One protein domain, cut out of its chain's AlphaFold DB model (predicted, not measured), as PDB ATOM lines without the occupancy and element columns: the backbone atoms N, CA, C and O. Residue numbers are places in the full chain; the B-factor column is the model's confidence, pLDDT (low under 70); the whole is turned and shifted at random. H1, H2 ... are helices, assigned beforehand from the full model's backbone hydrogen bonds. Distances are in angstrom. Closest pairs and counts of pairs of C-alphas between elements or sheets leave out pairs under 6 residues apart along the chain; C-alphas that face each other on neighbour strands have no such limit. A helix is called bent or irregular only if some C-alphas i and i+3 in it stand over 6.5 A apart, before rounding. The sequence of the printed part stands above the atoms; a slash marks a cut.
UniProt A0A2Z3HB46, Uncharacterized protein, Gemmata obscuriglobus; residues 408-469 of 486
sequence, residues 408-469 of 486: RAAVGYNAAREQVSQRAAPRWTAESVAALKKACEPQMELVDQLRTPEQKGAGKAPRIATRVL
ATOM      1  N   ARG A 408      32.758 -22.639 -41.331       94.25
ATOM      2  CA  ARG A 408      33.270 -24.020 -41.255       94.25
ATOM      3  C   ARG A 408      32.950 -24.673 -39.910       94.25
ATOM      4  O   ARG A 408      32.524 -25.827 -39.904       94.25
ATOM      5  N   ALA A 409      33.092 -23.933 -38.811       93.25
ATOM      6  CA  ALA A 409      32.693 -24.393 -37.483       93.25
ATOM      7  C   ALA A 409      31.182 -24.683 -37.414       93.25
ATOM      8  O   ALA A 409      30.787 -25.721 -36.887       93.25
ATOM      9  N   ALA A 410      30.341 -23.841 -38.028       93.12
ATOM     10  CA  ALA A 410      28.892 -24.038 -38.106       93.12
ATOM     11  C   ALA A 410      28.510 -25.344 -38.821       93.12
ATOM     12  O   ALA A 410      27.688 -26.113 -38.325       93.12
ATOM     13  N   VAL A 411      29.130 -25.625 -39.975       93.62
ATOM     14  CA  VAL A 411      28.904 -26.875 -40.720       93.62
ATOM     15  C   VAL A 411      29.355 -28.088 -39.908       93.62
ATOM     16  O   VAL A 411      28.620 -29.072 -39.836       93.62
ATOM     17  N   GLY A 412      30.532 -28.020 -39.275       92.88
ATOM     18  CA  GLY A 412      31.045 -29.095 -38.422       92.88
ATOM     19  C   GLY A 412      30.132 -29.378 -37.228       92.88
ATOM     20  O   GLY A 412      29.782 -30.533 -36.983       92.88
ATOM     21  N   TYR A 413      29.682 -28.324 -36.544       94.00
ATOM     22  CA  TYR A 413      28.722 -28.420 -35.449       94.00
ATOM     23  C   TYR A 413      27.405 -29.057 -35.902       94.00
ATOM     24  O   TYR A 413      26.970 -30.040 -35.308       94.00
ATOM     25  N   ASN A 414      26.794 -28.547 -36.975       93.69
ATOM     26  CA  ASN A 414      25.513 -29.053 -37.470       93.69
ATOM     27  C   ASN A 414      25.608 -30.521 -37.900       93.69
ATOM     28  O   ASN A 414      24.717 -31.302 -37.585       93.69
ATOM     29  N   ALA A 415      26.704 -30.922 -38.553       92.81
ATOM     30  CA  ALA A 415      26.934 -32.319 -38.909       92.81
ATOM     31  C   ALA A 415      27.049 -33.214 -37.664       92.81
ATOM     32  O   ALA A 415      26.428 -34.273 -37.614       92.81
ATOM     33  N   ALA A 416      27.797 -32.787 -36.641       92.69
ATOM     34  CA  ALA A 416      27.926 -33.533 -35.390       92.69
ATOM     35  C   ALA A 416      26.601 -33.598 -34.609       92.69
ATOM     36  O   ALA A 416      26.241 -34.651 -34.085       92.69
ATOM     37  N   ARG A 417      25.850 -32.494 -34.558       93.38
ATOM     38  CA  ARG A 417      24.546 -32.412 -33.887       93.38
ATOM     39  C   ARG A 417      23.493 -33.282 -34.572       93.38
ATOM     40  O   ARG A 417      22.696 -33.909 -33.876       93.38
ATOM     41  N   GLU A 418      23.527 -33.367 -35.900       91.88
ATOM     42  CA  GLU A 418      22.652 -34.234 -36.693       91.88
ATOM     43  C   GLU A 418      22.885 -35.720 -36.381       91.88
ATOM     44  O   GLU A 418      21.926 -36.472 -36.213       91.88
ATOM     45  N   GLN A 419      24.141 -36.142 -36.188       91.62
ATOM     46  CA  GLN A 419      24.450 -37.518 -35.768       91.62
ATOM     47  C   GLN A 419      23.810 -37.877 -34.418       91.62
ATOM     48  O   GLN A 419      23.397 -39.017 -34.219       91.62
ATOM     49  N   VAL A 420      23.691 -36.917 -33.492       90.06
ATOM     50  CA  VAL A 420      22.977 -37.127 -32.219       90.06
ATOM     51  C   VAL A 420      21.470 -37.268 -32.458       90.06
ATOM     52  O   VAL A 420      20.841 -38.159 -31.891       90.06
ATOM     53  N   SER A 421      20.890 -36.432 -33.324       85.50
ATOM     54  CA  SER A 421      19.454 -36.444 -33.644       85.50
ATOM     55  C   SER A 421      18.985 -37.741 -34.311       85.50
ATOM     56  O   SER A 421      17.851 -38.166 -34.084       85.50
ATOM     57  N   GLN A 422      19.852 -38.381 -35.100       87.38
ATOM     58  CA  GLN A 422      19.561 -39.631 -35.813       87.38
ATOM     59  C   GLN A 422      19.616 -40.886 -34.924       87.38
ATOM     60  O   GLN A 422      19.185 -41.958 -35.353       87.38
ATOM     61  N   ARG A 423      20.120 -40.787 -33.684       86.44
ATOM     62  CA  ARG A 423      20.170 -41.926 -32.755       86.44
ATOM     63  C   ARG A 423      18.768 -42.356 -32.310       86.44
ATOM     64  O   ARG A 423      17.867 -41.535 -32.115       86.44
ATOM     65  N   ALA A 424      18.603 -43.660 -32.082       83.31
ATOM     66  CA  ALA A 424      17.456 -44.182 -31.347       83.31
ATOM     67  C   ALA A 424      17.475 -43.657 -29.901       83.31
ATOM     68  O   ALA A 424      18.539 -43.380 -29.352       83.31
ATOM     69  N   ALA A 425      16.303 -43.504 -29.281       80.50
ATOM     70  CA  ALA A 425      16.228 -43.056 -27.894       80.50
ATOM     71  C   ALA A 425      16.839 -44.109 -26.937       80.50
ATOM     72  O   ALA A 425      16.557 -45.297 -27.112       80.50
ATOM     73  N   PRO A 426      17.607 -43.700 -25.906       86.25
ATOM     74  CA  PRO A 426      17.987 -42.324 -25.564       86.25
ATOM     75  C   PRO A 426      19.025 -41.732 -26.535       86.25
ATOM     76  O   PRO A 426      20.027 -42.365 -26.858       86.25
ATOM     77  N   ARG A 427      18.790 -40.491 -26.990       89.50
ATOM     78  CA  ARG A 427      19.664 -39.801 -27.961       89.50
ATOM     79  C   ARG A 427      20.907 -39.236 -27.290       89.50
ATOM     80  O   ARG A 427      22.022 -39.360 -27.803       89.50
ATOM     81  N   TRP A 428      20.705 -38.610 -26.135       92.12
ATOM     82  CA  TRP A 428      21.753 -38.036 -25.310       92.12
ATOM     83  C   TRP A 428      22.266 -39.094 -24.342       92.12
ATOM     84  O   TRP A 428      21.566 -39.478 -23.407       92.12
ATOM     85  N   THR A 429      23.486 -39.559 -24.588       91.06
ATOM     86  CA  THR A 429      24.228 -40.540 -23.790       91.06
ATOM     87  C   THR A 429      25.631 -40.002 -23.527       91.06
ATOM     88  O   THR A 429      26.049 -39.015 -24.145       91.06
ATOM     89  N   ALA A 430      26.398 -40.644 -22.641       90.00
ATOM     90  CA  ALA A 430      27.786 -40.246 -22.409       90.00
ATOM     91  C   ALA A 430      28.607 -40.279 -23.707       90.00
ATOM     92  O   ALA A 430      29.427 -39.397 -23.958       90.00
ATOM     93  N   GLU A 431      28.338 -41.263 -24.562       90.19
ATOM     94  CA  GLU A 431      28.993 -41.425 -25.854       90.19
ATOM     95  C   GLU A 431      28.605 -40.323 -26.853       90.19
ATOM     96  O   GLU A 431      29.487 -39.718 -27.464       90.19
ATOM     97  N   SER A 432      27.308 -40.020 -27.015       92.81
ATOM     98  CA  SER A 432      26.873 -39.012 -27.992       92.81
ATOM     99  C   SER A 432      27.293 -37.599 -27.587       92.81
ATOM    100  O   SER A 432      27.714 -36.812 -28.437       92.81
ATOM    101  N   VAL A 433      27.283 -37.300 -26.285       92.31
ATOM    102  CA  VAL A 433      27.780 -36.026 -25.754       92.31
ATOM    103  C   VAL A 433      29.299 -35.922 -25.896       92.31
ATOM    104  O   VAL A 433      29.792 -34.875 -26.309       92.31
ATOM    105  N   ALA A 434      30.052 -36.998 -25.643       91.50
ATOM    106  CA  ALA A 434      31.500 -37.010 -25.859       91.50
ATOM    107  C   ALA A 434      31.870 -36.816 -27.340       91.50
ATOM    108  O   ALA A 434      32.809 -36.080 -27.650       91.50
ATOM    109  N   ALA A 435      31.118 -37.428 -28.260       91.94
ATOM    110  CA  ALA A 435      31.308 -37.244 -29.696       91.94
ATOM    111  C   ALA A 435      31.052 -35.789 -30.123       91.94
ATOM    112  O   ALA A 435      31.878 -35.201 -30.825       91.94
ATOM    113  N   LEU A 436      29.957 -35.181 -29.648       94.12
ATOM    114  CA  LEU A 436      29.651 -33.775 -29.924       94.12
ATOM    115  C   LEU A 436      30.703 -32.836 -29.318       94.12
ATOM    116  O   LEU A 436      31.167 -31.915 -29.992       94.12
ATOM    117  N   LYS A 437      31.140 -33.102 -28.080       93.12
ATOM    118  CA  LYS A 437      32.226 -32.364 -27.422       93.12
ATOM    119  C   LYS A 437      33.498 -32.394 -28.265       93.12
ATOM    120  O   LYS A 437      34.047 -31.336 -28.550       93.12
ATOM    121  N   LYS A 438      33.928 -33.576 -28.718       92.75
ATOM    122  CA  LYS A 438      35.135 -33.741 -29.543       92.75
ATOM    123  C   LYS A 438      35.067 -32.951 -30.855       92.75
ATOM    124  O   LYS A 438      36.096 -32.484 -31.333       92.75
ATOM    125  N   ALA A 439      33.875 -32.796 -31.431       89.75
ATOM    126  CA  ALA A 439      33.663 -31.969 -32.618       89.75
ATOM    127  C   ALA A 439      33.781 -30.461 -32.324       89.75
ATOM    128  O   ALA A 439      34.267 -29.716 -33.170       89.75
ATOM    129  N   CYS A 440      33.356 -30.011 -31.138       90.00
ATOM    130  CA  CYS A 440      33.325 -28.591 -30.778       90.00
ATOM    131  C   CYS A 440      34.640 -28.084 -30.162       90.00
ATOM    132  O   CYS A 440      35.046 -26.953 -30.414       90.00
ATOM    133  N   GLU A 441      35.304 -28.902 -29.346       87.56
ATOM    134  CA  GLU A 441      36.452 -28.518 -28.509       87.56
ATOM    135  C   GLU A 441      37.645 -27.929 -29.293       87.56
ATOM    136  O   GLU A 441      38.156 -26.894 -28.866       87.56
ATOM    137  N   PRO A 442      38.047 -28.453 -30.473       88.19
ATOM    138  CA  PRO A 442      39.142 -27.871 -31.259       88.19
ATOM    139  C   PRO A 442      38.858 -26.464 -31.808       88.19
ATOM    140  O   PRO A 442      39.777 -25.790 -32.268       88.19
ATOM    141  N   GLN A 443      37.593 -26.035 -31.822       89.94
ATOM    142  CA  GLN A 443      37.138 -24.766 -32.398       89.94
ATOM    143  C   GLN A 443      36.257 -23.988 -31.414       89.94
ATOM    144  O   GLN A 443      35.401 -23.213 -31.832       89.94
ATOM    145  N   MET A 444      36.460 -24.195 -30.112       86.50
ATOM    146  CA  MET A 444      35.578 -23.716 -29.043       86.50
ATOM    147  C   MET A 444      35.212 -22.232 -29.166       86.50
ATOM    148  O   MET A 444      34.031 -21.895 -29.141       86.50
ATOM    149  N   GLU A 445      36.203 -21.361 -29.383       88.00
ATOM    150  CA  GLU A 445      35.980 -19.917 -29.537       88.00
ATOM    151  C   GLU A 445      35.127 -19.570 -30.764       88.00
ATOM    152  O   GLU A 445      34.317 -18.650 -30.701       88.00
ATOM    153  N   LEU A 446      35.286 -20.301 -31.872       90.31
ATOM    154  CA  LEU A 446      34.499 -20.102 -33.093       90.31
ATOM    155  C   LEU A 446      33.081 -20.657 -32.933       90.31
ATOM    156  O   LEU A 446      32.125 -20.046 -33.401       90.31
ATOM    157  N   VAL A 447      32.939 -21.801 -32.257       88.31
ATOM    158  CA  VAL A 447      31.648 -22.445 -31.990       88.31
ATOM    159  C   VAL A 447      30.789 -21.590 -31.050       88.31
ATOM    160  O   VAL A 447      29.586 -21.478 -31.264       88.31
ATOM    161  N   ASP A 448      31.389 -20.912 -30.069       89.19
ATOM    162  CA  ASP A 448      30.678 -19.987 -29.170       89.19
ATOM    163  C   ASP A 448      30.323 -18.627 -29.821       89.19
ATOM    164  O   ASP A 448      29.643 -17.787 -29.224       89.19
ATOM    165  N   GLN A 449      30.746 -18.392 -31.066       87.31
ATOM    166  CA  GLN A 449      30.318 -17.239 -31.871       87.31
ATOM    167  C   GLN A 449      29.109 -17.564 -32.775       87.31
ATOM    168  O   GLN A 449      28.532 -16.660 -33.384       87.31
ATOM    169  N   LEU A 450      28.702 -18.838 -32.867       88.31
ATOM    170  CA  LEU A 450      27.714 -19.340 -33.831       88.31
ATOM    171  C   LEU A 450      26.267 -18.982 -33.509       88.31
ATOM    172  O   LEU A 450      25.664 -19.544 -32.601       88.31
ATOM    173  N   ARG A 451      25.642 -18.151 -34.338       86.50
ATOM    174  CA  ARG A 451      24.251 -17.707 -34.150       86.50
ATOM    175  C   ARG A 451      23.223 -18.821 -34.350       86.50
ATOM    176  O   ARG A 451      23.436 -19.735 -35.136       86.50
ATOM    177  N   THR A 452      22.064 -18.698 -33.705       83.50
ATOM    178  CA  THR A 452      20.912 -19.605 -33.881       83.50
ATOM    179  C   THR A 452      19.753 -18.901 -34.615       83.50
ATOM    180  O   THR A 452      19.719 -17.665 -34.653       83.50
ATOM    181  N   PRO A 453      18.795 -19.634 -35.221       75.00
ATOM    182  CA  PRO A 453      17.660 -19.049 -35.955       75.00
ATOM    183  C   PRO A 453      16.800 -18.061 -35.152       75.00
ATOM    184  O   PRO A 453      16.302 -17.084 -35.708       75.00
ATOM    185  N   GLU A 454      16.661 -18.283 -33.843       65.56
ATOM    186  CA  GLU A 454      15.828 -17.463 -32.950       65.56
ATOM    187  C   GLU A 454      16.523 -16.162 -32.497       65.56
ATOM    188  O   GLU A 454      15.860 -15.217 -32.070       65.56
ATOM    189  N   GLN A 455      17.850 -16.056 -32.630       61.59
ATOM    190  CA  GLN A 455      18.606 -14.848 -32.290       61.59
ATOM    191  C   GLN A 455      18.650 -13.866 -33.475       61.59
ATOM    192  O   GLN A 455      19.626 -13.796 -34.227       61.59
ATOM    193  N   LYS A 456      17.593 -13.060 -33.640       46.78
ATOM    194  CA  LYS A 456      17.637 -11.829 -34.451       46.78
ATOM    195  C   LYS A 456      17.868 -10.618 -33.539       46.78
ATOM    196  O   LYS A 456      16.924 -10.085 -32.971       46.78
ATOM    197  N   GLY A 457      19.120 -10.181 -33.398       45.25
ATOM    198  CA  GLY A 457      19.500  -8.984 -32.629       45.25
ATOM    199  C   GLY A 457      20.660  -9.226 -31.661       45.25
ATOM    200  O   GLY A 457      21.040 -10.370 -31.433       45.25
ATOM    201  N   ALA A 458      21.230  -8.147 -31.111       37.56
ATOM    202  CA  ALA A 458      22.394  -8.127 -30.211       37.56
ATOM    203  C   ALA A 458      22.111  -8.723 -28.808       37.56
ATOM    204  O   ALA A 458      22.347  -8.090 -27.781       37.56
ATOM    205  N   GLY A 459      21.564  -9.937 -28.764       48.78
ATOM    206  CA  GLY A 459      21.452 -10.772 -27.573       48.78
ATOM    207  C   GLY A 459      22.703 -11.632 -27.397       48.78
ATOM    208  O   GLY A 459      23.382 -11.948 -28.370       48.78
ATOM    209  N   LYS A 460      23.017 -11.964 -26.137       58.81
ATOM    210  CA  LYS A 460      24.232 -12.661 -25.667       58.81
ATOM    211  C   LYS A 460      24.762 -13.701 -26.664       58.81
ATOM    212  O   LYS A 460      24.000 -14.543 -27.141       58.81
ATOM    213  N   ALA A 461      26.076 -13.660 -26.907       62.69
ATOM    214  CA  ALA A 461      26.751 -14.610 -27.780       62.69
ATOM    215  C   ALA A 461      26.368 -16.063 -27.411       62.69
ATOM    216  O   ALA A 461      26.346 -16.414 -26.225       62.69
ATOM    217  N   PRO A 462      26.008 -16.884 -28.401       66.12
ATOM    218  CA  PRO A 462      25.534 -18.249 -28.214       66.12
ATOM    219  C   PRO A 462      26.660 -19.155 -27.715       66.12
ATOM    220  O   PRO A 462      27.574 -19.505 -28.441       66.12
ATOM    221  N   ARG A 463      26.569 -19.592 -26.461       86.12
ATOM    222  CA  ARG A 463      27.613 -20.381 -25.791       86.12
ATOM    223  C   ARG A 463      27.515 -21.887 -26.074       86.12
ATOM    224  O   ARG A 463      27.374 -22.674 -25.139       86.12
ATOM    225  N   ILE A 464      27.469 -22.284 -27.345       89.94
ATOM    226  CA  ILE A 464      27.236 -23.675 -27.769       89.94
ATOM    227  C   ILE A 464      28.274 -24.640 -27.183       89.94
ATOM    228  O   ILE A 464      27.897 -25.597 -26.507       89.94
ATOM    229  N   ALA A 465      29.567 -24.402 -27.404       89.12
ATOM    230  CA  ALA A 465      30.625 -25.282 -26.923       89.12
ATOM    231  C   ALA A 465      30.650 -25.317 -25.392       89.12
ATOM    232  O   ALA A 465      30.719 -26.396 -24.804       89.12
ATOM    233  N   THR A 466      30.488 -24.164 -24.737       88.50
ATOM    234  CA  THR A 466      30.383 -24.101 -23.269       88.50
ATOM    235  C   THR A 466      29.199 -24.931 -22.742       88.50
ATOM    236  O   THR A 466      29.337 -25.641 -21.745       88.50
ATOM    237  N   ARG A 467      28.034 -24.895 -23.405       90.62
ATOM    238  CA  ARG A 467      26.869 -25.721 -23.036       90.62
ATOM    239  C   ARG A 467      27.155 -27.209 -23.215       90.62
ATOM    240  O   ARG A 467      26.851 -27.992 -22.322       90.62
ATOM    241  N   VAL A 468      27.784 -27.600 -24.325       92.12
ATOM    242  CA  VAL A 468      28.189 -28.997 -24.562       92.12
ATOM    243  C   VAL A 468      29.154 -29.479 -23.472       92.12
ATOM    244  O   VAL A 468      28.999 -30.592 -22.974       92.12
ATOM    245  N   LEU A 469      30.106 -28.642 -23.044       88.44
ATOM    246  CA  LEU A 469      31.021 -28.962 -21.943       88.44
ATOM    247  C   LEU A 469      30.292 -29.133 -20.606       88.44
ATOM    248  O   LEU A 469      30.517 -30.133 -19.923       88.44
TER     249      LEU A 469
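What this domain is: This is residues 408 to 469 of the 486 residues of an uncharacterized protein of Gemmata obscuriglobus (UniProt A0A2Z3HB46). Two helices, H1 and the kinked H2, lie side by side as a helical hairpin; short H3 packs on H2, and residues 453 to 458 of the loop before H3 stick out. The 62 printed residues hold three named helices, in the order H1, H2, H3, and no named strand: all helix. The whole is compact, with a radius of gyration of the C-alphas of 12.0 A, and spans 36 by 24 by 19 A.

Where its parts are: H1, residues 408 to 421, begins at C-alpha 408 (33.270, -24.020, -41.255) and measures 20.1 A. H2, residues 430 to 447, measures 20.6 A, with a kink of 65 degrees near residue 441; it is irregular, C-alphas 442 and 445 being 8.7 A apart. H3, residues 464 to 469, measures 8.7 A and ends at C-alpha 469 (31.021, -28.962, -21.943).

How they stand to each other: H1 and H2 touch, closest at the C-alphas of Ala 416 and Leu 436, 5.7 A, at a shallow tilt of 15 degrees, opposite ways. H2 and H3 touch, closest at the C-alphas of Met 444 and Ala 465, 5.6 A. H1 and H3 are apart. Each O i to N i+4 pair is within hydrogen-bond range in H1 and H3, 10 of 14 in H2.

The domain as a whole: The printed part has no cut. The link from H2 to H3 is long, 16 residues. Residues 454 to 462 have pLDDT under 70.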